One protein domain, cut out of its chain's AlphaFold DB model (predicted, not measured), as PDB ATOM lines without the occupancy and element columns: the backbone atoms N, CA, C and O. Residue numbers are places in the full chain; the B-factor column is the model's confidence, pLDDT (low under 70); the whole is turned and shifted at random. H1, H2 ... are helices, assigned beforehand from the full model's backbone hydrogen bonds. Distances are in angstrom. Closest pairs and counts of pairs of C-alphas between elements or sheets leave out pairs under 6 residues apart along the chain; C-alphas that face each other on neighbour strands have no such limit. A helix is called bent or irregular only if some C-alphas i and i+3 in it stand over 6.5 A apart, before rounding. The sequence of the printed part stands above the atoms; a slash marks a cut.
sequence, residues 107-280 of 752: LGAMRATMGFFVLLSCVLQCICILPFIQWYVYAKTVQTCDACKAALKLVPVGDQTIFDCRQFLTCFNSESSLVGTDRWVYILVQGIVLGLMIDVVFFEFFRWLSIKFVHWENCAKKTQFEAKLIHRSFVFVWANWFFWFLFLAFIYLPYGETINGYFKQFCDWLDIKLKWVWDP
ATOM      1  N   LEU A 107      31.182 -23.401  27.667       75.25
ATOM      2  CA  LEU A 107      29.963 -23.342  26.849       75.25
ATOM      3  C   LEU A 107      30.190 -22.816  25.418       75.25
ATOM      4  O   LEU A 107      29.580 -23.318  24.479       75.25
ATOM      5  N   GLY A 108      31.075 -21.827  25.250       78.88
ATOM      6  CA  GLY A 108      31.390 -21.239  23.942       78.88
ATOM      7  C   GLY A 108      32.104 -22.212  23.002       78.88
ATOM      8  O   GLY A 108      31.662 -22.402  21.871       78.88
ATOM      9  N   ALA A 109      33.147 -22.890  23.494       78.44
ATOM     10  CA  ALA A 109      33.869 -23.903  22.725       78.44
ATOM     11  C   ALA A 109      32.934 -25.047  22.309       78.44
ATOM     12  O   ALA A 109      32.935 -25.437  21.148       78.44
ATOM     13  N   MET A 110      32.065 -25.497  23.223       75.56
ATOM     14  CA  MET A 110      31.088 -26.554  22.948       75.56
ATOM     15  C   MET A 110      30.090 -26.173  21.847       75.56
ATOM     16  O   MET A 110      29.801 -26.980  20.962       75.56
ATOM     17  N   ARG A 111      29.572 -24.938  21.867       82.12
ATOM     18  CA  ARG A 111      28.656 -24.442  20.825       82.12
ATOM     19  C   ARG A 111      29.340 -24.344  19.463       82.12
ATOM     20  O   ARG A 111      28.746 -24.754  18.473       82.12
ATOM     21  N   ALA A 112      30.582 -23.859  19.418       83.69
ATOM     22  CA  ALA A 112      31.348 -23.754  18.178       83.69
ATOM     23  C   ALA A 112      31.639 -25.134  17.564       83.69
ATOM     24  O   ALA A 112      31.362 -25.357  16.389       83.69
ATOM     25  N   THR A 113      32.109 -26.092  18.370       81.12
ATOM     26  CA  THR A 113      32.348 -27.471  17.910       81.12
ATOM     27  C   THR A 113      31.062 -28.174  17.482       81.12
ATOM     28  O   THR A 113      31.078 -28.946  16.529       81.12
ATOM     29  N   MET A 114      29.935 -27.886  18.144       80.25
ATOM     30  CA  MET A 114      28.632 -28.416  17.746       80.25
ATOM     31  C   MET A 114      28.200 -27.846  16.393       80.25
ATOM     32  O   MET A 114      27.793 -28.610  15.526       80.25
ATOM     33  N   GLY A 115      28.324 -26.531  16.189       81.81
ATOM     34  CA  GLY A 115      28.012 -25.892  14.909       81.81
ATOM     35  C   GLY A 115      28.872 -26.433  13.765       81.81
ATOM     36  O   GLY A 115      28.342 -26.781  12.713       81.81
ATOM     37  N   PHE A 116      30.178 -26.594  13.999       86.38
ATOM     38  CA  PHE A 116      31.085 -27.237  13.046       86.38
ATOM     39  C   PHE A 116      30.637 -28.663  12.704       86.38
ATOM     40  O   PHE A 116      30.571 -29.020  11.531       86.38
ATOM     41  N   PHE A 117      30.286 -29.467  13.711       81.50
ATOM     42  CA  PHE A 117      29.864 -30.845  13.485       81.50
ATOM     43  C   PHE A 117      28.520 -30.941  12.752       81.50
ATOM     44  O   PHE A 117      28.362 -31.790  11.883       81.50
ATOM     45  N   VAL A 118      27.561 -30.061  13.058       81.38
ATOM     46  CA  VAL A 118      26.288 -29.966  12.325       81.38
ATOM     47  C   VAL A 118      26.552 -29.651  10.852       81.38
ATOM     48  O   VAL A 118      26.008 -30.320   9.979       81.38
ATOM     49  N   LEU A 119      27.433 -28.690  10.561       82.81
ATOM     50  CA  LEU A 119      27.776 -28.333   9.185       82.81
ATOM     51  C   LEU A 119      28.489 -29.481   8.459       82.81
ATOM     52  O   LEU A 119      28.108 -29.829   7.344       82.81
ATOM     53  N   LEU A 120      29.472 -30.114   9.108       84.94
ATOM     54  CA  LEU A 120      30.150 -31.301   8.584       84.94
ATOM     55  C   LEU A 120      29.154 -32.432   8.301       84.94
ATOM     56  O   LEU A 120      29.220 -33.068   7.256       84.94
ATOM     57  N   SER A 121      28.205 -32.649   9.208       80.44
ATOM     58  CA  SER A 121      27.127 -33.617   9.048       80.44
ATOM     59  C   SER A 121      26.260 -33.315   7.828       80.44
ATOM     60  O   SER A 121      25.994 -34.222   7.049       80.44
ATOM     61  N   CYS A 122      25.836 -32.064   7.626       80.06
ATOM     62  CA  CYS A 122      25.064 -31.685   6.441       80.06
ATOM     63  C   CYS A 122      25.855 -31.930   5.147       80.06
ATOM     64  O   CYS A 122      25.299 -32.420   4.169       80.06
ATOM     65  N   VAL A 123      27.164 -31.651   5.144       84.75
ATOM     66  CA  VAL A 123      28.038 -31.939   3.994       84.75
ATOM     67  C   VAL A 123      28.144 -33.445   3.745       84.75
ATOM     68  O   VAL A 123      27.980 -33.889   2.611       84.75
ATOM     69  N   LEU A 124      28.365 -34.248   4.789       83.06
ATOM     70  CA  LEU A 124      28.406 -35.710   4.681       83.06
ATOM     71  C   LEU A 124      27.069 -36.277   4.187       83.06
ATOM     72  O   LEU A 124      27.055 -37.153   3.325       83.06
ATOM     73  N   GLN A 125      25.949 -35.742   4.673       82.50
ATOM     74  CA  GLN A 125      24.614 -36.089   4.192       82.50
ATOM     75  C   GLN A 125      24.460 -35.756   2.708       82.50
ATOM     76  O   GLN A 125      24.051 -36.635   1.960       82.50
ATOM     77  N   CYS A 126      24.853 -34.562   2.246       82.69
ATOM     78  CA  CYS A 126      24.878 -34.240   0.813       82.69
ATOM     79  C   CYS A 126      25.678 -35.272   0.012       82.69
ATOM     80  O   CYS A 126      25.184 -35.772  -0.993       82.69
ATOM     81  N   ILE A 127      26.894 -35.604   0.462       84.62
ATOM     82  CA  ILE A 127      27.795 -36.532  -0.237       84.62
ATOM     83  C   ILE A 127      27.175 -37.928  -0.358       84.62
ATOM     84  O   ILE A 127      27.267 -38.540  -1.416       84.62
ATOM     85  N   CYS A 128      26.524 -38.427   0.694       81.44
ATOM     86  CA  CYS A 128      25.901 -39.752   0.676       81.44
ATOM     87  C   CYS A 128      24.553 -39.771  -0.062       81.44
ATOM     88  O   CYS A 128      24.206 -40.763  -0.700       81.44
ATOM     89  N   ILE A 129      23.779 -38.687   0.026       81.31
ATOM     90  CA  ILE A 129      22.411 -38.619  -0.495       81.31
ATOM     91  C   ILE A 129      22.388 -38.259  -1.983       81.31
ATOM     92  O   ILE A 129      21.541 -38.772  -2.708       81.31
ATOM     93  N   LEU A 130      23.317 -37.432  -2.471       83.12
ATOM     94  CA  LEU A 130      23.378 -37.031  -3.883       83.12
ATOM     95  C   LEU A 130      23.485 -38.218  -4.857       83.12
ATOM     96  O   LEU A 130      22.678 -38.273  -5.787       83.12
ATOM     97  N   PRO A 131      24.396 -39.194  -4.662       83.94
ATOM     98  CA  PRO A 131      24.451 -40.390  -5.500       83.94
ATOM     99  C   PRO A 131      23.152 -41.192  -5.450       83.94
ATOM    100  O   PRO A 131      22.715 -41.728  -6.464       83.94
ATOM    101  N   PHE A 132      22.509 -41.245  -4.282       83.06
ATOM    102  CA  PHE A 132      21.247 -41.952  -4.120       83.06
ATOM    103  C   PHE A 132      20.093 -41.243  -4.855       83.06
ATOM    104  O   PHE A 132      19.332 -41.894  -5.570       83.06
ATOM    105  N   ILE A 133      19.993 -39.912  -4.759       81.62
ATOM    106  CA  ILE A 133      19.038 -39.114  -5.547       81.62
ATOM    107  C   ILE A 133      19.282 -39.335  -7.037       81.62
ATOM    108  O   ILE A 133      18.334 -39.596  -7.773       81.62
ATOM    109  N   GLN A 134      20.539 -39.296  -7.482       84.56
ATOM    110  CA  GLN A 134      20.878 -39.536  -8.881       84.56
ATOM    111  C   GLN A 134      20.465 -40.942  -9.332       84.56
ATOM    112  O   GLN A 134      19.897 -41.102 -10.410       84.56
ATOM    113  N   TRP A 135      20.690 -41.957  -8.495       85.62
ATOM    114  CA  TRP A 135      20.269 -43.331  -8.761       85.62
ATOM    115  C   TRP A 135      18.743 -43.459  -8.882       85.62
ATOM    116  O   TRP A 135      18.237 -44.165  -9.759       85.62
ATOM    117  N   TYR A 136      17.995 -42.735  -8.050       82.56
ATOM    118  CA  TYR A 136      16.537 -42.675  -8.123       82.56
ATOM    119  C   TYR A 136      16.056 -41.969  -9.402       82.56
ATOM    120  O   TYR A 136      15.198 -42.475 -10.128       82.56
ATOM    121  N   VAL A 137      16.616 -40.795  -9.705       81.75
ATOM    122  CA  VAL A 137      16.264 -39.992 -10.888       81.75
ATOM    123  C   VAL A 137      16.560 -40.769 -12.161       81.75
ATOM    124  O   VAL A 137      15.750 -40.761 -13.087       81.75
ATOM    125  N   TYR A 138      17.676 -41.494 -12.195       83.44
ATOM    126  CA  TYR A 138      18.015 -42.391 -13.289       83.44
ATOM    127  C   TYR A 138      16.907 -43.424 -13.548       83.44
ATOM    128  O   TYR A 138      16.465 -43.583 -14.685       83.44
ATOM    129  N   ALA A 139      16.372 -44.055 -12.496       83.81
ATOM    130  CA  ALA A 139      15.293 -45.036 -12.627       83.81
ATOM    131  C   ALA A 139      13.999 -44.455 -13.233       83.81
ATOM    132  O   ALA A 139      13.243 -45.171 -13.891       83.81
ATOM    133  N   LYS A 140      13.745 -43.157 -13.025       81.25
ATOM    134  CA  LYS A 140      12.584 -42.437 -13.570       81.25
ATOM    135  C   LYS A 140      12.795 -41.925 -14.997       81.25
ATOM    136  O   LYS A 140      11.842 -41.887 -15.769       81.25
ATOM    137  N   THR A 141      14.015 -41.505 -15.323       80.69
ATOM    138  CA  THR A 141      14.345 -40.781 -16.565       80.69
ATOM    139  C   THR A 141      14.842 -41.679 -17.693       80.69
ATOM    140  O   THR A 141      14.839 -41.266 -18.853       80.69
ATOM    141  N   VAL A 142      15.278 -42.904 -17.389       83.62
ATOM    142  CA  VAL A 142      15.780 -43.822 -18.415       83.62
ATOM    143  C   VAL A 142      14.670 -44.237 -19.393       83.62
ATOM    144  O   VAL A 142      13.488 -44.328 -19.053       83.62
ATOM    145  N   GLN A 143      15.052 -44.489 -20.642       81.50
ATOM    146  CA  GLN A 143      14.144 -44.856 -21.731       81.50
ATOM    147  C   GLN A 143      13.583 -46.286 -21.605       81.50
ATOM    148  O   GLN A 143      14.059 -47.105 -20.810       81.50
ATOM    149  N   THR A 144      12.561 -46.603 -22.404       86.69
ATOM    150  CA  THR A 144      12.017 -47.964 -22.477       86.69
ATOM    151  C   THR A 144      12.949 -48.918 -23.219       86.69
ATOM    152  O   THR A 144      13.769 -48.500 -24.038       86.69
ATOM    153  N   CYS A 145      12.830 -50.220 -22.955       86.12
ATOM    154  CA  CYS A 145      13.643 -51.236 -23.622       86.12
ATOM    155  C   CYS A 145      13.404 -51.287 -25.136       86.12
ATOM    156  O   CYS A 145      14.349 -51.537 -25.886       86.12
ATOM    157  N   ASP A 146      12.197 -50.974 -25.604       85.44
ATOM    158  CA  ASP A 146      11.899 -50.902 -27.037       85.44
ATOM    159  C   ASP A 146      12.543 -49.674 -27.687       85.44
ATOM    160  O   ASP A 146      13.185 -49.797 -28.732       85.44
ATOM    161  N   ALA A 147      12.482 -48.513 -27.022       83.00
ATOM    162  CA  ALA A 147      13.188 -47.308 -27.459       83.00
ATOM    163  C   ALA A 147      14.714 -47.499 -27.438       83.00
ATOM    164  O   ALA A 147      15.405 -47.058 -28.356       83.00
ATOM    165  N   CYS A 148      15.244 -48.219 -26.445       82.75
ATOM    166  CA  CYS A 148      16.663 -48.569 -26.359       82.75
ATOM    167  C   CYS A 148      17.104 -49.434 -27.544       82.75
ATOM    168  O   CYS A 148      18.068 -49.099 -28.233       82.75
ATOM    169  N   LYS A 149      16.360 -50.506 -27.839       83.06
ATOM    170  CA  LYS A 149      16.635 -51.383 -28.986       83.06
ATOM    171  C   LYS A 149      16.489 -50.647 -30.319       83.06
ATOM    172  O   LYS A 149      17.244 -50.925 -31.248       83.06
ATOM    173  N   ALA A 150      15.542 -49.716 -30.428       81.31
ATOM    174  CA  ALA A 150      15.385 -48.872 -31.611       81.31
ATOM    175  C   ALA A 150      16.571 -47.910 -31.789       81.31
ATOM    176  O   ALA A 150      17.092 -47.789 -32.895       81.31
ATOM    177  N   ALA A 151      17.047 -47.291 -30.705       76.19
ATOM    178  CA  ALA A 151      18.225 -46.429 -30.720       76.19
ATOM    179  C   ALA A 151      19.506 -47.202 -31.077       76.19
ATOM    180  O   ALA A 151      20.341 -46.681 -31.811       76.19
ATOM    181  N   LEU A 152      19.635 -48.456 -30.628       74.50
ATOM    182  CA  LEU A 152      20.771 -49.324 -30.949       74.50
ATOM    183  C   LEU A 152      20.914 -49.582 -32.457       74.50
ATOM    184  O   LEU A 152      22.023 -49.611 -32.981       74.50
ATOM    185  N   LYS A 153      19.790 -49.730 -33.173       73.88
ATOM    186  CA  LYS A 153      19.779 -49.982 -34.626       73.88
ATOM    187  C   LYS A 153      20.347 -48.823 -35.449       73.88
ATOM    188  O   LYS A 153      20.711 -49.032 -36.601       73.88
ATOM    189  N   LEU A 154      20.401 -47.619 -34.879       73.50
ATOM    190  CA  LEU A 154      20.911 -46.410 -35.531       73.50
ATOM    191  C   LEU A 154      22.416 -46.192 -35.293       73.50
ATOM    192  O   LEU A 154      22.999 -45.298 -35.902       73.50
ATOM    193  N   VAL A 155      23.050 -46.983 -34.417       69.81
ATOM    194  CA  VAL A 155      24.472 -46.856 -34.062       69.81
ATOM    195  C   VAL A 155      25.326 -47.794 -34.938       69.81
ATOM    196  O   VAL A 155      24.988 -48.978 -35.066       69.81
ATOM    197  N   PRO A 156      26.425 -47.306 -35.551       67.75
ATOM    198  CA  PRO A 156      27.291 -48.113 -36.415       67.75
ATOM    199  C   PRO A 156      27.916 -49.307 -35.673       67.75
ATOM    200  O   PRO A 156      28.276 -49.221 -34.502       67.75
ATOM    201  N   VAL A 157      28.070 -50.426 -36.391       62.66
ATOM    202  CA  VAL A 157      28.352 -51.782 -35.866       62.66
ATOM    203  C   VAL A 157      29.615 -51.886 -34.989       62.66
ATOM    204  O   VAL A 157      29.691 -52.762 -34.134       62.66
ATOM    205  N   GLY A 158      30.580 -50.971 -35.130       59.69
ATOM    206  CA  GLY A 158      31.817 -50.952 -34.336       59.69
ATOM    207  C   GLY A 158      31.678 -50.461 -32.886       59.69
ATOM    208  O   GLY A 158      32.539 -50.781 -32.076       59.69
ATOM    209  N   ASP A 159      30.606 -49.736 -32.548       58.91
ATOM    210  CA  ASP A 159      30.386 -49.113 -31.223       58.91
ATOM    211  C   ASP A 159      29.264 -49.821 -30.418       58.91
ATOM    212  O   ASP A 159      28.867 -49.394 -29.332       58.91
ATOM    213  N   GLN A 160      28.720 -50.923 -30.958       58.16
ATOM    214  CA  GLN A 160      27.560 -51.643 -30.406       58.16
ATOM    215  C   GLN A 160      27.859 -52.427 -29.120       58.16
ATOM    216  O   GLN A 160      26.937 -52.719 -28.363       58.16
ATOM    217  N   THR A 161      29.125 -52.739 -28.827       52.44
ATOM    218  CA  THR A 161      29.537 -53.455 -27.601       52.44
ATOM    219  C   THR A 161      29.384 -52.616 -26.327       52.44
ATOM    220  O   THR A 161      29.441 -53.157 -25.226       52.44
ATOM    221  N   ILE A 162      29.172 -51.306 -26.474       54.41
ATOM    222  CA  ILE A 162      29.101 -50.331 -25.380       54.41
ATOM    223  C   ILE A 162      27.654 -50.121 -24.892       54.41
ATOM    224  O   ILE A 162      27.438 -49.796 -23.726       54.41
ATOM    225  N   PHE A 163      26.646 -50.344 -25.746       61.72
ATOM    226  CA  PHE A 163      25.231 -50.087 -25.441       61.72
ATOM    227  C   PHE A 163      24.422 -51.383 -25.321       61.72
ATOM    228  O   PHE A 163      23.602 -51.713 -26.168       61.72
ATOM    229  N   ASP A 164      24.611 -52.127 -24.236       70.00
ATOM    230  CA  ASP A 164      23.834 -53.344 -23.992       70.00
ATOM    231  C   ASP A 164      22.487 -52.979 -23.330       70.00
ATOM    232  O   ASP A 164      22.450 -52.540 -22.177       70.00
ATOM    233  N   CYS A 165      21.364 -53.112 -24.051       76.50
ATOM    234  CA  CYS A 165      20.009 -52.835 -23.538       76.50
ATOM    235  C   CYS A 165      19.555 -53.944 -22.569       76.50
ATOM    236  O   CYS A 165      18.784 -54.835 -22.933       76.50
ATOM    237  N   ARG A 166      20.056 -53.905 -21.333       80.94
ATOM    238  CA  ARG A 166      19.753 -54.834 -20.246       80.94
ATOM    239  C   ARG A 166      18.648 -54.273 -19.358       80.94
ATOM    240  O   ARG A 166      18.765 -53.172 -18.812       80.94
ATOM    241  N   GLN A 167      17.603 -55.073 -19.174       81.19
ATOM    242  CA  GLN A 167      16.506 -54.766 -18.260       81.19
ATOM    243  C   GLN A 167      17.051 -54.492 -16.843       81.19
ATOM    244  O   GLN A 167      17.955 -55.195 -16.393       81.19
ATOM    245  N   PHE A 168      16.517 -53.471 -16.164       81.31
ATOM    246  CA  PHE A 168      16.932 -52.946 -14.845       81.31
ATOM    247  C   PHE A 168      18.258 -52.174 -14.787       81.31
ATOM    248  O   PHE A 168      18.475 -51.439 -13.824       81.31
ATOM    249  N   LEU A 169      19.137 -52.313 -15.781       78.00
ATOM    250  CA  LEU A 169      20.425 -51.610 -15.820       78.00
ATOM    251  C   LEU A 169      20.379 -50.408 -16.758       78.00
ATOM    252  O   LEU A 169      20.697 -49.300 -16.341       78.00
ATOM    253  N   THR A 170      19.968 -50.615 -18.008       80.12
ATOM    254  CA  THR A 170      20.009 -49.595 -19.071       80.12
ATOM    255  C   THR A 170      18.640 -49.328 -19.702       80.12
ATOM    256  O   THR A 170      18.496 -48.369 -20.460       80.12
ATOM    257  N   CYS A 171      17.620 -50.136 -19.387       85.06
ATOM    258  CA  CYS A 171      16.245 -49.919 -19.832       85.06
ATOM    259  C   CYS A 171      15.196 -50.554 -18.897       85.06
ATOM    260  O   CYS A 171      15.501 -51.470 -18.127       85.06
ATOM    261  N   PHE A 172      13.944 -50.097 -19.014       88.19
ATOM    262  CA  PHE A 172      12.761 -50.708 -18.383       88.19
ATOM    263  C   PHE A 172      11.671 -51.007 -19.414       88.19
ATOM    264  O   PHE A 172      11.589 -50.338 -20.441       88.19
ATOM    265  N   ASN A 173      10.818 -51.990 -19.145       85.38
ATOM    266  CA  ASN A 173       9.723 -52.366 -20.038       85.38
ATOM    267  C   ASN A 173       8.529 -51.413 -19.918       85.38
ATOM    268  O   ASN A 173       7.886 -51.130 -20.925       85.38
ATOM    269  N   SER A 174       8.222 -50.903 -18.720       84.06
ATOM    270  CA  SER A 174       7.146 -49.921 -18.554       84.06
ATOM    271  C   SER A 174       7.605 -48.501 -18.892       84.06
ATOM    272  O   SER A 174       8.770 -48.159 -18.717       84.06
ATOM    273  N   GLU A 175       6.682 -47.646 -19.340       76.06
ATOM    274  CA  GLU A 175       6.905 -46.193 -19.458       76.06
ATOM    275  C   GLU A 175       6.623 -45.472 -18.133       76.06
ATOM    276  O   GLU A 175       7.330 -44.543 -17.743       76.06
ATOM    277  N   SER A 176       5.613 -45.929 -17.396       73.69
ATOM    278  CA  SER A 176       5.179 -45.322 -16.138       73.69
ATOM    279  C   SER A 176       5.704 -46.084 -14.920       73.69
ATOM    280  O   SER A 176       6.047 -47.265 -14.991       73.69
ATOM    281  N   SER A 177       5.744 -45.403 -13.772       74.19
ATOM    282  CA  SER A 177       6.078 -45.995 -12.466       74.19
ATOM    283  C   SER A 177       4.835 -46.387 -11.659       74.19
ATOM    284  O   SER A 177       4.842 -46.304 -10.432       74.19
ATOM    285  N   LEU A 178       3.747 -46.755 -12.340       73.44
ATOM    286  CA  LEU A 178       2.524 -47.219 -11.684       73.44
ATOM    287  C   LEU A 178       2.795 -48.491 -10.867       73.44
ATOM    288  O   LEU A 178       3.667 -49.291 -11.213       73.44
ATOM    289  N   VAL A 179       2.034 -48.677  -9.788       75.88
ATOM    290  CA  VAL A 179       2.158 -49.839  -8.895       75.88
ATOM    291  C   VAL A 179       2.076 -51.139  -9.700       75.88
ATOM    292  O   VAL A 179       1.164 -51.316 -10.503       75.88
ATOM    293  N   GLY A 180       3.037 -52.042  -9.484       75.19
ATOM    294  CA  GLY A 180       3.120 -53.333 -10.178       75.19
ATOM    295  C   GLY A 180       3.946 -53.340 -11.470       75.19
ATOM    296  O   GLY A 180       4.161 -54.407 -12.035       75.19
ATOM    297  N   THR A 181       4.449 -52.188 -11.925       85.44
ATOM    298  CA  THR A 181       5.413 -52.122 -13.039       85.44
ATOM    299  C   THR A 181       6.834 -52.497 -12.604       85.44
ATOM    300  O   THR A 181       7.174 -52.424 -11.420       85.44
ATOM    301  N   ASP A 182       7.700 -52.859 -13.555       85.88
ATOM    302  CA  ASP A 182       9.114 -53.159 -13.287       85.88
ATOM    303  C   ASP A 182       9.879 -51.930 -12.767       85.88
ATOM    304  O   ASP A 182      10.663 -52.053 -11.821       85.88
ATOM    305  N   ARG A 183       9.569 -50.732 -13.288       84.94
ATOM    306  CA  ARG A 183      10.047 -49.454 -12.727       84.94
ATOM    307  C   ARG A 183       9.634 -49.276 -11.271       84.94
ATOM    308  O   ARG A 183      10.456 -48.893 -10.444       84.94
ATOM    309  N   TRP A 184       8.371 -49.548 -10.944       83.50
ATOM    310  CA  TRP A 184       7.871 -49.395  -9.578       83.50
ATOM    311  C   TRP A 184       8.570 -50.339  -8.596       83.50
ATOM    312  O   TRP A 184       8.981 -49.894  -7.528       83.50
ATOM    313  N   VAL A 185       8.765 -51.611  -8.966       83.25
ATOM    314  CA  VAL A 185       9.490 -52.576  -8.120       83.25
ATOM    315  C   VAL A 185      10.925 -52.109  -7.872       83.25
ATOM    316  O   VAL A 185      11.395 -52.148  -6.736       83.25
ATOM    317  N   TYR A 186      11.611 -51.618  -8.905       86.19
ATOM    318  CA  TYR A 186      12.973 -51.104  -8.767       86.19
ATOM    319  C   TYR A 186      13.044 -49.898  -7.821       86.19
ATOM    320  O   TYR A 186      13.863 -49.870  -6.902       86.19
ATOM    321  N   ILE A 187      12.133 -48.938  -7.991       82.75
ATOM    322  CA  ILE A 187      12.028 -47.751  -7.134       82.75
ATOM    323  C   ILE A 187      11.693 -48.135  -5.685       82.75
ATOM    324  O   ILE A 187      12.220 -47.538  -4.746       82.75
ATOM    325  N   LEU A 188      10.845 -49.145  -5.478       80.69
ATOM    326  CA  LEU A 188      10.532 -49.657  -4.145       80.69
ATOM    327  C   LEU A 188      11.785 -50.223  -3.462       80.69
ATOM    328  O   LEU A 188      12.038 -49.908  -2.301       80.69
ATOM    329  N   VAL A 189      12.594 -51.010  -4.181       83.56
ATOM    330  CA  VAL A 189      13.863 -51.547  -3.663       83.56
ATOM    331  C   VAL A 189      14.830 -50.419  -3.301       83.56
ATOM    332  O   VAL A 189      15.407 -50.444  -2.216       83.56
ATOM    333  N   GLN A 190      14.960 -49.397  -4.152       83.94
ATOM    334  CA  GLN A 190      15.752 -48.204  -3.837       83.94
ATOM    335  C   GLN A 190      15.258 -47.525  -2.553       83.94
ATOM    336  O   GLN A 190      16.060 -47.213  -1.675       83.94
ATOM    337  N   GLY A 191      13.941 -47.345  -2.408       80.06
ATOM    338  CA  GLY A 191      13.326 -46.769  -1.211       80.06
ATOM    339  C   GLY A 191      13.614 -47.570   0.062       80.06
ATOM    340  O   GLY A 191      13.914 -46.976   1.094       80.06
ATOM    341  N   ILE A 192      13.598 -48.906  -0.010       80.44
ATOM    342  CA  ILE A 192      13.968 -49.786   1.112       80.44
ATOM    343  C   ILE A 192      15.449 -49.615   1.475       80.44
ATOM    344  O   ILE A 192      15.775 -49.513   2.656       80.44
ATOM    345  N   VAL A 193      16.345 -49.555   0.484       83.56
ATOM    346  CA  VAL A 193      17.788 -49.354   0.715       83.56
ATOM    347  C   VAL A 193      18.057 -47.997   1.367       83.56
ATOM    348  O   VAL A 193      18.801 -47.934   2.346       83.56
ATOM    349  N   LEU A 194      17.423 -46.927   0.878       79.69
ATOM    350  CA  LEU A 194      17.512 -45.602   1.497       79.69
ATOM    351  C   LEU A 194      16.979 -45.615   2.924       79.69
ATOM    352  O   LEU A 194      17.642 -45.097   3.816       79.69
ATOM    353  N   GLY A 195      15.810 -46.225   3.130       78.25
ATOM    354  CA  GLY A 195      15.200 -46.377   4.444       78.25
ATOM    355  C   GLY A 195      16.146 -47.047   5.429       78.25
ATOM    356  O   GLY A 195      16.463 -46.479   6.464       78.25
ATOM    357  N   LEU A 196      16.709 -48.198   5.060       79.94
ATOM    358  CA  LEU A 196      17.686 -48.901   5.892       79.94
ATOM    359  C   LEU A 196      18.947 -48.065   6.154       79.94
ATOM    360  O   LEU A 196      19.442 -48.052   7.279       79.94
ATOM    361  N   MET A 197      19.465 -47.343   5.157       80.12
ATOM    362  CA  MET A 197      20.619 -46.460   5.354       80.12
ATOM    363  C   MET A 197      20.303 -45.338   6.358       80.12
ATOM    364  O   MET A 197      21.082 -45.093   7.280       80.12
ATOM    365  N   ILE A 198      19.156 -44.674   6.208       79.81
ATOM    366  CA  ILE A 198      18.746 -43.566   7.075       79.81
ATOM    367  C   ILE A 198      18.432 -44.067   8.492       79.81
ATOM    368  O   ILE A 198      18.951 -43.513   9.465       79.81
ATOM    369  N   ASP A 199      17.629 -45.123   8.612       75.50
ATOM    370  CA  ASP A 199      17.042 -45.573   9.879       75.50
ATOM    371  C   ASP A 199      17.973 -46.471  10.700       75.50
ATOM    372  O   ASP A 199      17.843 -46.539  11.925       75.50
ATOM    373  N   VAL A 200      18.939 -47.141  10.058       77.50
ATOM    374  CA  VAL A 200      19.933 -47.977  10.750       77.50
ATOM    375  C   VAL A 200      21.254 -47.237  10.910       77.50
ATOM    376  O   VAL A 200      21.758 -47.133  12.025       77.50
ATOM    377  N   VAL A 201      21.830 -46.718   9.821       80.94
ATOM    378  CA  VAL A 201      23.194 -46.163   9.857       80.94
ATOM    379  C   VAL A 201      23.184 -44.739  10.397       80.94
ATOM    380  O   VAL A 201      23.835 -44.453  11.403       80.94
ATOM    381  N   PHE A 202      22.440 -43.835   9.755       81.25
ATOM    382  CA  PHE A 202      22.470 -42.427  10.146       81.25
ATOM    383  C   PHE A 202      21.793 -42.179  11.485       81.25
ATOM    384  O   PHE A 202      22.354 -41.467  12.315       81.25
ATOM    385  N   PHE A 203      20.634 -42.787  11.734       81.38
ATOM    386  CA  PHE A 203      19.960 -42.661  13.023       81.38
ATOM    387  C   PHE A 203      20.878 -43.048  14.189       81.38
ATOM    388  O   PHE A 203      21.017 -42.284  15.146       81.38
ATOM    389  N   GLU A 204      21.553 -44.198  14.099       82.31
ATOM    390  CA  GLU A 204      22.428 -44.672  15.171       82.31
ATOM    391  C   GLU A 204      23.643 -43.758  15.359       82.31
ATOM    392  O   GLU A 204      23.997 -43.408  16.487       82.31
ATOM    393  N   PHE A 205      24.226 -43.290  14.254       83.44
ATOM    394  CA  PHE A 205      25.317 -42.324  14.278       83.44
ATOM    395  C   PHE A 205      24.920 -41.005  14.964       83.44
ATOM    396  O   PHE A 205      25.624 -40.535  15.861       83.44
ATOM    397  N   PHE A 206      23.774 -40.420  14.600       82.19
ATOM    398  CA  PHE A 206      23.291 -39.165  15.189       82.19
ATOM    399  C   PHE A 206      22.860 -39.310  16.645       82.19
ATOM    400  O   PHE A 206      23.061 -38.391  17.446       82.19
ATOM    401  N   ARG A 207      22.312 -40.469  17.011       82.25
ATOM    402  CA  ARG A 207      21.994 -40.799  18.400       82.25
ATOM    403  C   ARG A 207      23.262 -40.873  19.243       82.25
ATOM    404  O   ARG A 207      23.351 -40.208  20.276       82.25
ATOM    405  N   TRP A 208      24.261 -41.622  18.777       85.44
ATOM    406  CA  TRP A 208      25.562 -41.736  19.437       85.44
ATOM    407  C   TRP A 208      26.214 -40.363  19.629       85.44
ATOM    408  O   TRP A 208      26.652 -40.020  20.731       85.44
ATOM    409  N   LEU A 209      26.197 -39.542  18.579       83.12
ATOM    410  CA  LEU A 209      26.711 -38.182  18.610       83.12
ATOM    411  C   LEU A 209      26.004 -37.311  19.661       83.12
ATOM    412  O   LEU A 209      26.655 -36.629  20.456       83.12
ATOM    413  N   SER A 210      24.670 -37.339  19.671       85.50
ATOM    414  CA  SER A 210      23.851 -36.527  20.576       85.50
ATOM    415  C   SER A 210      24.142 -36.863  22.036       85.50
ATOM    416  O   SER A 210      24.375 -35.959  22.839       85.50
ATOM    417  N   ILE A 211      24.236 -38.156  22.363       85.38
ATOM    418  CA  ILE A 211      24.588 -38.636  23.706       85.38
ATOM    419  C   ILE A 211      25.977 -38.127  24.115       85.38
ATOM    420  O   ILE A 211      26.138 -37.571  25.204       85.38
ATOM    421  N   LYS A 212      26.981 -38.244  23.233       86.00
ATOM    422  CA  LYS A 212      28.345 -37.767  23.516       86.00
ATOM    423  C   LYS A 212      28.400 -36.267  23.788       86.00
ATOM    424  O   LYS A 212      29.057 -35.853  24.742       86.00
ATOM    425  N   PHE A 213      27.676 -35.461  23.016       84.00
ATOM    426  CA  PHE A 213      27.625 -34.021  23.251       84.00
ATOM    427  C   PHE A 213      26.958 -33.653  24.575       84.00
ATOM    428  O   PHE A 213      27.448 -32.765  25.268       84.00
ATOM    429  N   VAL A 214      25.859 -34.313  24.948       86.19
ATOM    430  CA  VAL A 214      25.163 -33.997  26.205       86.19
ATOM    431  C   VAL A 214      25.992 -34.418  27.418       86.19
ATOM    432  O   VAL A 214      26.042 -33.670  28.396       86.19
ATOM    433  N   HIS A 215      26.707 -35.546  27.350       85.62
ATOM    434  CA  HIS A 215      27.672 -35.910  28.395       85.62
ATOM    435  C   HIS A 215      28.765 -34.856  28.554       85.62
ATOM    436  O   HIS A 215      29.090 -34.483  29.678       85.62
ATOM    437  N   TRP A 216      29.280 -34.322  27.445       84.56
ATOM    438  CA  TRP A 216      30.298 -33.275  27.493       84.56
ATOM    439  C   TRP A 216      29.798 -31.968  28.131       84.56
ATOM    440  O   TRP A 216      30.584 -31.234  28.726       84.56
ATOM    441  N   GLU A 217      28.489 -31.690  28.096       83.69
ATOM    442  CA  GLU A 217      27.919 -30.527  28.786       83.69
ATOM    443  C   GLU A 217      27.877 -30.641  30.317       83.69
ATOM    444  O   GLU A 217      27.626 -29.627  30.976       83.69
ATOM    445  N   ASN A 218      28.098 -31.841  30.868       86.75
ATOM    446  CA  ASN A 218      28.180 -32.120  32.301       86.75
ATOM    447  C   ASN A 218      26.990 -31.560  33.115       86.75
ATOM    448  O   ASN A 218      27.110 -30.615  33.901       86.75
ATOM    449  N   CYS A 219      25.796 -32.115  32.885       86.19
ATOM    450  CA  CYS A 219      24.563 -31.682  33.552       86.19
ATOM    451  C   CYS A 219      24.407 -32.314  34.944       86.19
ATOM    452  O   CYS A 219      24.531 -33.531  35.070       86.19
ATOM    453  N   ALA A 220      24.051 -31.502  35.947       84.44
ATOM    454  CA  ALA A 220      23.887 -31.933  37.339       84.44
ATOM    455  C   ALA A 220      22.653 -32.817  37.570       84.44
ATOM    456  O   ALA A 220      22.732 -33.872  38.195       84.44
ATOM    457  N   LYS A 221      21.499 -32.390  37.048       84.56
ATOM    458  CA  LYS A 221      20.223 -33.096  37.221       84.56
ATOM    459  C   LYS A 221      19.966 -34.041  36.058       84.56
ATOM    460  O   LYS A 221      20.145 -33.644  34.901       84.56
ATOM    461  N   LYS A 222      19.441 -35.233  36.352       85.19
ATOM    462  CA  LYS A 222      19.034 -36.202  35.326       85.19
ATOM    463  C   LYS A 222      17.969 -35.630  34.386       85.19
ATOM    464  O   LYS A 222      18.103 -35.716  33.171       85.19
ATOM    465  N   THR A 223      16.981 -34.921  34.927       83.31
ATOM    466  CA  THR A 223      15.914 -34.282  34.137       83.31
ATOM    467  C   THR A 223      16.432 -33.247  33.133       83.31
ATOM    468  O   THR A 223      15.922 -33.145  32.019       83.31
ATOM    469  N   GLN A 224      17.479 -32.495  33.492       86.06
ATOM    470  CA  GLN A 224      18.118 -31.535  32.585       86.06
ATOM    471  C   GLN A 224      18.939 -32.235  31.502       86.06
ATOM    472  O   GLN A 224      18.971 -31.763  30.365       86.06
ATOM    473  N   PHE A 225      19.603 -33.338  31.853       88.56
ATOM    474  CA  PHE A 225      20.308 -34.182  30.894       88.56
ATOM    475  C   PHE A 225      19.330 -34.742  29.851       88.56
ATOM    476  O   PHE A 225      19.536 -34.543  28.655       88.56
ATOM    477  N   GLU A 226      18.224 -35.341  30.300       88.00
ATOM    478  CA  GLU A 226      17.171 -35.887  29.434       88.00
ATOM    479  C   GLU A 226      16.559 -34.811  28.527       88.00
ATOM    480  O   GLU A 226      16.484 -35.007  27.319       88.00
ATOM    481  N   ALA A 227      16.188 -33.643  29.066       89.00
ATOM    482  CA  ALA A 227      15.604 -32.559  28.272       89.00
ATOM    483  C   ALA A 227      16.543 -32.092  27.146       89.00
ATOM    484  O   ALA A 227      16.142 -31.956  25.990       89.00
ATOM    485  N   LYS A 228      17.829 -31.897  27.448       88.75
ATOM    486  CA  LYS A 228      18.807 -31.489  26.433       88.75
ATOM    487  C   LYS A 228      19.081 -32.580  25.407       88.75
ATOM    488  O   LYS A 228      19.298 -32.259  24.237       88.75
ATOM    489  N   LEU A 229      19.080 -33.841  25.836       89.31
ATOM    490  CA  LEU A 229      19.204 -34.985  24.942       89.31
ATOM    491  C   LEU A 229      18.021 -35.060  23.983       89.31
ATOM    492  O   LEU A 229      18.248 -35.176  22.784       89.31
ATOM    493  N   ILE A 230      16.794 -34.903  24.480       90.75
ATOM    494  CA  ILE A 230      15.572 -34.851  23.666       90.75
ATOM    495  C   ILE A 230      15.675 -33.740  22.618       90.75
ATOM    496  O   ILE A 230      15.523 -34.002  21.427       90.75
ATOM    497  N   HIS A 231      16.005 -32.516  23.041       87.81
ATOM    498  CA  HIS A 231      16.097 -31.370  22.138       87.81
ATOM    499  C   HIS A 231      17.116 -31.593  21.008       87.81
ATOM    500  O   HIS A 231      16.815 -31.377  19.835       87.81
ATOM    501  N   ARG A 232      18.327 -32.050  21.348       86.06
ATOM    502  CA  ARG A 232      19.409 -32.266  20.374       86.06
ATOM    503  C   ARG A 232      19.117 -33.443  19.454       86.06
ATOM    504  O   ARG A 232      19.220 -33.291  18.239       86.06
ATOM    505  N   SER A 233      18.727 -34.583  20.023       85.94
ATOM    506  CA  SER A 233      18.391 -35.780  19.254       85.94
ATOM    507  C   SER A 233      17.263 -35.492  18.270       85.94
ATOM    508  O   SER A 233      17.371 -35.885  17.113       85.94
ATOM    509  N   PHE A 234      16.240 -34.731  18.679       89.06
ATOM    510  CA  PHE A 234      15.190 -34.296  17.765       89.06
ATOM    511  C   PHE A 234      15.756 -33.493  16.594       89.06
ATOM    512  O   PHE A 234      15.496 -33.859  15.458       89.06
ATOM    513  N   VAL A 235      16.552 -32.444  16.832       85.88
ATOM    514  CA  VAL A 235      17.086 -31.601  15.744       85.88
ATOM    515  C   VAL A 235      17.932 -32.414  14.761       85.88
ATOM    516  O   VAL A 235      17.767 -32.261  13.553       85.88
ATOM    517  N   PHE A 236      18.803 -33.301  15.254       83.94
ATOM    518  CA  PHE A 236      19.642 -34.133  14.387       83.94
ATOM    519  C   PHE A 236      18.834 -35.164  13.597       83.94
ATOM    520  O   PHE A 236      19.039 -35.299  12.391       83.94
ATOM    521  N   VAL A 237      17.912 -35.876  14.249       82.69
ATOM    522  CA  VAL A 237      17.078 -36.893  13.590       82.69
ATOM    523  C   VAL A 237      16.107 -36.243  12.610       82.69
ATOM    524  O   VAL A 237      16.003 -36.694  11.473       82.69
ATOM    525  N   TRP A 238      15.461 -35.145  13.008       87.19
ATOM    526  CA  TRP A 238      14.585 -34.346  12.156       87.19
ATOM    527  C   TRP A 238      15.334 -33.867  10.914       87.19
ATOM    528  O   TRP A 238      14.877 -34.106   9.798       87.19
ATOM    529  N   ALA A 239      16.517 -33.264  11.092       83.06
ATOM    530  CA  ALA A 239      17.329 -32.828   9.966       83.06
ATOM    531  C   ALA A 239      17.646 -34.024   9.069       83.06
ATOM    532  O   ALA A 239      17.320 -33.985   7.896       83.06
ATOM    533  N   ASN A 240      18.163 -35.123   9.615       80.12
ATOM    534  CA  ASN A 240      18.532 -36.301   8.834       80.12
ATOM    535  C   ASN A 240      17.372 -36.918   8.029       80.12
ATOM    536  O   ASN A 240      17.551 -37.230   6.853       80.12
ATOM    537  N   TRP A 241      16.190 -37.081   8.627       82.00
ATOM    538  CA  TRP A 241      15.039 -37.685   7.945       82.00
ATOM    539  C   TRP A 241      14.466 -36.786   6.850       82.00
ATOM    540  O   TRP A 241      14.128 -37.266   5.768       82.00
ATOM    541  N   PHE A 242      14.377 -35.479   7.098       86.44
ATOM    542  CA  PHE A 242      13.782 -34.553   6.135       86.44
ATOM    543  C   PHE A 242      14.788 -33.997   5.124       86.44
ATOM    544  O   PHE A 242      14.376 -33.547   4.054       86.44
ATOM    545  N   PHE A 243      16.092 -34.072   5.405       85.12
ATOM    546  CA  PHE A 243      17.142 -33.500   4.562       85.12
ATOM    547  C   PHE A 243      17.100 -34.038   3.138       85.12
ATOM    548  O   PHE A 243      17.102 -33.242   2.208       85.12
ATOM    549  N   TRP A 244      17.007 -35.360   2.950       83.38
ATOM    550  CA  TRP A 244      16.992 -35.966   1.610       83.38
ATOM    551  C   TRP A 244      15.885 -35.373   0.730       83.38
ATOM    552  O   TRP A 244      16.121 -35.027  -0.427       83.38
ATOM    553  N   PHE A 245      14.691 -35.208   1.298       85.81
ATOM    554  CA  PHE A 245      13.527 -34.768   0.547       85.81
ATOM    555  C   PHE A 245      13.532 -33.255   0.336       85.81
ATOM    556  O   PHE A 245      13.262 -32.792  -0.768       85.81
ATOM    557  N   LEU A 246      13.891 -32.476   1.362       89.31
ATOM    558  CA  LEU A 246      14.017 -31.022   1.244       89.31
ATOM    559  C   LEU A 246      15.152 -30.637   0.287       89.31
ATOM    560  O   LEU A 246      15.000 -29.703  -0.494       89.31
ATOM    561  N   PHE A 247      16.259 -31.382   0.293       87.44
ATOM    562  CA  PHE A 247      17.343 -31.225  -0.671       87.44
ATOM    563  C   PHE A 247      16.868 -31.566  -2.085       87.44
ATOM    564  O   PHE A 247      17.111 -30.806  -3.023       87.44
ATOM    565  N   LEU A 248      16.145 -32.678  -2.249       86.06
ATOM    566  CA  LEU A 248      15.575 -33.053  -3.538       86.06
ATOM    567  C   LEU A 248      14.623 -31.970  -4.068       86.06
ATOM    568  O   LEU A 248      14.707 -31.596  -5.236       86.06
ATOM    569  N   ALA A 249      13.754 -31.438  -3.212       88.88
ATOM    570  CA  ALA A 249      12.766 -30.444  -3.596       88.88
ATOM    571  C   ALA A 249      13.381 -29.063  -3.868       88.88
ATOM    572  O   ALA A 249      13.122 -28.444  -4.889       88.88
ATOM    573  N   PHE A 250      14.223 -28.549  -2.980       89.56
ATOM    574  CA  PHE A 250      14.661 -27.155  -3.074       89.56
ATOM    575  C   PHE A 250      15.996 -26.965  -3.795       89.56
ATOM    576  O   PHE A 250      16.295 -25.853  -4.226       89.56
ATOM    577  N   ILE A 251      16.788 -28.028  -3.964       88.50
ATOM    578  CA  ILE A 251      18.099 -27.961  -4.622       88.50
ATOM    579  C   ILE A 251      18.106 -28.815  -5.888       88.50
ATOM    580  O   ILE A 251      18.374 -28.302  -6.972       88.50
ATOM    581  N   TYR A 252      17.783 -30.105  -5.789       86.75
ATOM    582  CA  TYR A 252      17.934 -30.999  -6.936       86.75
ATOM    583  C   TYR A 252      16.919 -30.716  -8.051       86.75
ATOM    584  O   TYR A 252      17.316 -30.585  -9.202       86.75
ATOM    585  N   LEU A 253      15.622 -30.598  -7.745       86.38
ATOM    586  CA  LEU A 253      14.600 -30.359  -8.768       86.38
ATOM    587  C   LEU A 253      14.768 -29.004  -9.476       86.38
ATOM    588  O   LEU A 253      14.756 -29.020 -10.704       86.38
ATOM    589  N   PRO A 254      14.976 -27.861  -8.785       86.00
ATOM    590  CA  PRO A 254      15.104 -26.555  -9.430       86.00
ATOM    591  C   PRO A 254      16.400 -26.393 -10.236       86.00
ATOM    592  O   PRO A 254      16.397 -25.703 -11.251       86.00
ATOM    593  N   TYR A 255      17.497 -27.036  -9.816       86.38
ATOM    594  CA  TYR A 255      18.822 -26.932 -10.452       86.38
ATOM    595  C   TYR A 255      19.265 -28.233 -11.144       86.38
ATOM    596  O   TYR A 255      20.455 -28.448 -11.401       86.38
ATOM    597  N   GLY A 256      18.315 -29.117 -11.451       83.81
ATOM    598  CA  GLY A 256      18.605 -30.484 -11.878       83.81
ATOM    599  C   GLY A 256      19.343 -30.582 -13.209       83.81
ATOM    600  O   GLY A 256      20.156 -31.486 -13.374       83.81
ATOM    601  N   GLU A 257      19.143 -29.639 -14.131       83.19
ATOM    602  CA  GLU A 257      19.888 -29.595 -15.398       83.19
ATOM    603  C   GLU A 257      21.389 -29.375 -15.156       83.19
ATOM    604  O   GLU A 257      22.226 -30.107 -15.686       83.19
ATOM    605  N   THR A 258      21.739 -28.425 -14.285       86.88
ATOM    606  CA  THR A 258      23.131 -28.128 -13.929       86.88
ATOM    607  C   THR A 258      23.772 -29.293 -13.176       86.88
ATOM    608  O   THR A 258      24.887 -29.701 -13.497       86.88
ATOM    609  N   ILE A 259      23.056 -29.868 -12.203       86.38
ATOM    610  CA  ILE A 259      23.542 -31.007 -11.411       86.38
ATOM    611  C   ILE A 259      23.767 -32.230 -12.309       86.38
ATOM    612  O   ILE A 259      24.832 -32.845 -12.249       86.38
ATOM    613  N   ASN A 260      22.816 -32.554 -13.189       84.56
ATOM    614  CA  ASN A 260      22.976 -33.644 -14.153       84.56
ATOM    615  C   ASN A 260      24.108 -33.378 -15.151       84.56
ATOM    616  O   ASN A 260      24.782 -34.324 -15.551       84.56
ATOM    617  N   GLY A 261      24.357 -32.117 -15.519       85.50
ATOM    618  CA  GLY A 261      25.515 -31.727 -16.322       85.50
ATOM    619  C   GLY A 261      26.841 -32.100 -15.655       85.50
ATOM    620  O   GLY A 261      27.679 -32.747 -16.282       85.50
ATOM    621  N   TYR A 262      27.007 -31.775 -14.368       86.81
ATOM    622  CA  TYR A 262      28.191 -32.178 -13.598       86.81
ATOM    623  C   TYR A 262      28.296 -33.697 -13.431       86.81
ATOM    624  O   TYR A 262      29.383 -34.254 -13.572       86.81
ATOM    625  N   PHE A 263      27.180 -34.389 -13.187       83.69
ATOM    626  CA  PHE A 263      27.173 -35.854 -13.125       83.69
ATOM    627  C   PHE A 263      27.583 -36.487 -14.450       83.69
ATOM    628  O   PHE A 263      28.353 -37.440 -14.451       83.69
ATOM    629  N   LYS A 264      27.115 -35.946 -15.578       83.06
ATOM    630  CA  LYS A 264      27.507 -36.426 -16.902       83.06
ATOM    631  C   LYS A 264      29.008 -36.254 -17.130       83.06
ATOM    632  O   LYS A 264      29.656 -37.215 -17.516       83.06
ATOM    633  N   GLN A 265      29.569 -35.090 -16.791       86.62
ATOM    634  CA  GLN A 265      31.019 -34.862 -16.851       86.62
ATOM    635  C   GLN A 265      31.799 -35.854 -15.977       86.62
ATOM    636  O   GLN A 265      32.839 -36.359 -16.388       86.62
ATOM    637  N   PHE A 266      31.289 -36.159 -14.782       85.00
ATOM    638  CA  PHE A 266      31.895 -37.139 -13.884       85.00
ATOM    639  C   PHE A 266      31.815 -38.576 -14.429       85.00
ATOM    640  O   PHE A 266      32.787 -39.323 -14.338       85.00
ATOM    641  N   CYS A 267      30.687 -38.965 -15.028       80.56
ATOM    642  CA  CYS A 267      30.528 -40.262 -15.688       80.56
ATOM    643  C   CYS A 267      31.437 -40.397 -16.914       80.56
ATOM    644  O   CYS A 267      32.073 -41.436 -17.073       80.56
ATOM    645  N   ASP A 268      31.547 -39.343 -17.727       81.62
ATOM    646  CA  ASP A 268      32.452 -39.291 -18.876       81.62
ATOM    647  C   ASP A 268      33.923 -39.404 -18.423       81.62
ATOM    648  O   ASP A 268      34.717 -40.080 -19.073       81.62
ATOM    649  N   TRP A 269      34.284 -38.824 -17.268       84.00
ATOM    650  CA  TRP A 269      35.615 -38.976 -16.661       84.00
ATOM    651  C   TRP A 269      35.913 -40.413 -16.191       84.00
ATOM    652  O   TRP A 269      37.056 -40.857 -16.278       84.00
ATOM    653  N   LEU A 270      34.900 -41.155 -15.730       82.44
ATOM    654  CA  LEU A 270      35.016 -42.563 -15.317       82.44
ATOM    655  C   LEU A 270      34.831 -43.574 -16.468       82.44
ATOM    656  O   LEU A 270      34.797 -44.775 -16.205       82.44
ATOM    657  N   ASP A 271      34.682 -43.110 -17.714       74.88
ATOM    658  CA  ASP A 271      34.333 -43.925 -18.895       74.88
ATOM    659  C   ASP A 271      33.017 -44.727 -18.731       74.88
ATOM    660  O   ASP A 271      32.797 -45.776 -19.339       74.88
ATOM    661  N   ILE A 272      32.091 -44.221 -17.906       73.00
ATOM    662  CA  ILE A 272      30.765 -44.815 -17.699       73.00
ATOM    663  C   ILE A 272      29.775 -44.165 -18.674       73.00
ATOM    664  O   ILE A 272      29.163 -43.136 -18.386       73.00
ATOM    665  N   LYS A 273      29.570 -44.791 -19.835       67.38
ATOM    666  CA  LYS A 273      28.684 -44.289 -20.904       67.38
ATOM    667  C   LYS A 273      27.204 -44.604 -20.645       67.38
ATOM    668  O   LYS A 273      26.605 -45.474 -21.272       67.38
ATOM    669  N   LEU A 274      26.593 -43.874 -19.715       69.31
ATOM    670  CA  LEU A 274      25.153 -43.911 -19.428       69.31
ATOM    671  C   LEU A 274      24.423 -42.817 -20.230       69.31
ATOM    672  O   LEU A 274      24.838 -41.660 -20.242       69.31
ATOM    673  N   LYS A 275      23.307 -43.158 -20.891       69.44
ATOM    674  CA  LYS A 275      22.481 -42.199 -21.648       69.44
ATOM    675  C   LYS A 275      21.117 -42.035 -20.985       69.44
ATOM    676  O   LYS A 275      20.293 -42.943 -21.030       69.44
ATOM    677  N   TRP A 276      20.872 -40.862 -20.409       76.12
ATOM    678  CA  TRP A 276      19.576 -40.472 -19.854       76.12
ATOM    679  C   TRP A 276      19.196 -39.065 -20.323       76.12
ATOM    680  O   TRP A 276      20.061 -38.268 -20.696       76.12
ATOM    681  N   VAL A 277      17.894 -38.776 -20.348       76.31
ATOM    682  CA  VAL A 277      17.353 -37.466 -20.728       76.31
ATOM    683  C   VAL A 277      16.741 -36.834 -19.490       76.31
ATOM    684  O   VAL A 277      15.888 -37.434 -18.841       76.31
ATOM    685  N   TRP A 278      17.180 -35.624 -19.156       80.88
ATOM    686  CA  TRP A 278      16.576 -34.862 -18.071       80.88
ATOM    687  C   TRP A 278      15.165 -34.416 -18.472       80.88
ATOM    688  O   TRP A 278      14.993 -33.656 -19.428       80.88
ATOM    689  N   ASP A 279      14.160 -34.894 -17.740       77.25
ATOM    690  CA  ASP A 279      12.787 -34.409 -17.852       77.25
ATOM    691  C   ASP A 279      12.167 -34.233 -16.455       77.25
ATOM    692  O   ASP A 279      11.889 -35.226 -15.778       77.25
ATOM    693  N   PRO A 280      11.944 -32.987 -16.002       75.00
ATOM    694  CA  PRO A 280      11.419 -32.721 -14.667       75.00
ATOM    695  C   PRO A 280       9.925 -33.039 -14.530       75.00
ATOM    696  O   PRO A 280       9.448 -33.213 -13.413       75.00
TER     697      PRO A 280
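What this domain is: This is residues 107 to 280 of the 752 residues of an uncharacterized protein of Aphanomyces astaci (UniProt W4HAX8). What shape do these coordinates make? A long, loose up-and-down bundle of three helices, H1, H4 and H5a, runs along the longest axis; H4 and H5a form a hairpin, while H1 meets H4 towards the other end of H4. Beyond that end lie the small helices H2 and H3 with the long link after them, and H5b turns off past H1 towards H6, whose residues 265 to 269 stick out to the side with residues 270 and 271. What is the make-up? The printed part has 174 residues with six named helices, H1 to H6 in order along the chain, and no named strand, and its class is all helix. How tightly is it built? It is loose, with a radius of gyration of the C-alphas of 21.7 A and spans of 75 by 35 by 26 A.

How they stand to each other: How do the bundle's parts stand to each other? H1, residues 107 to 141, touches H4, residues 182 to 216, at a shallow tilt of 6 degrees, opposite ways; their closest C-alphas are those of Ala 139 and Arg 183, 6.9 A apart. By its hydrogen bonds H5, residues 222 to 252, was assigned as one helix, but it is bent, with C-alphas 241 and 244 6.8 A apart, and its arms H5a, residues 222 to 241, and H5b, residues 244 to 252, stand at a steep tilt of 48 degrees. H4 and H5a touch as a helical hairpin, at a shallow tilt of 29 degrees and opposite ways, with their closest C-alphas, those of Ser 210 and Ser 233, 5.7 A apart. What is beside H1? H5b is close but not clearly touching, about perpendicular at 76 degrees, with the closest C-alphas at Ile 129 and Trp 244, 6.4 A apart. H6, residues 256 to 269, and H1 are near each other, with 8 pairs of C-alphas within 10 A. Where are the small helices? H2, residues 145 to 152, and H3, residues 157 to 162, are close but not clearly touching, with the closest C-alphas, those of Leu 152 and Gln 160, 7.2 A apart; H2 and H4 are apart. What do the backbones show? Every O i to N i+4 pair is within hydrogen-bond range in H2, H5a, H5b and H6, against 29 of 31 in H1, 28 of 31 in H4 and 0 of 2 in H3, where 1 of 3 O i to N i+3 pairs is within range.

Where its parts are: Where does the first helix run? H1 begins at C-alpha 107, (29.963, -23.342, 26.849), and measures 49.3 A to C-alpha 141; it has a kink of 30 degrees near residue 130. It is neither bent nor irregular, but only just: C-alphas 128 and 131 are 6.4 A apart. What follows? H2 measures 10.4 A and H3 10.6 A; H3 is irregular, with C-alphas 158 and 161 7.5 A apart. H4 begins at C-alpha 182, (9.114, -53.159, -13.287), and measures 50.1 A; it too is neither bent nor irregular, but only just, with C-alphas 199 and 202 6.3 A apart. And the last elements? H5a measures 27.7 A, H5b 9.9 A and H6 19.6 A, ending at C-alpha 269, (35.615, -38.976, -16.661).

The domain as a whole: How large is it? The two C-alphas farthest apart, those of Val 157 and Ala 220, are 76.0 A apart. Is it unbroken, and which links are long? The printed part has no cut; the link from H3 to H4, residues 163 to 181, is long, and the others are tight. Where is confidence low? The mean pLDDT of the printed part is 81.3, and residues 155 to 163 and 273 to 275 are under 70.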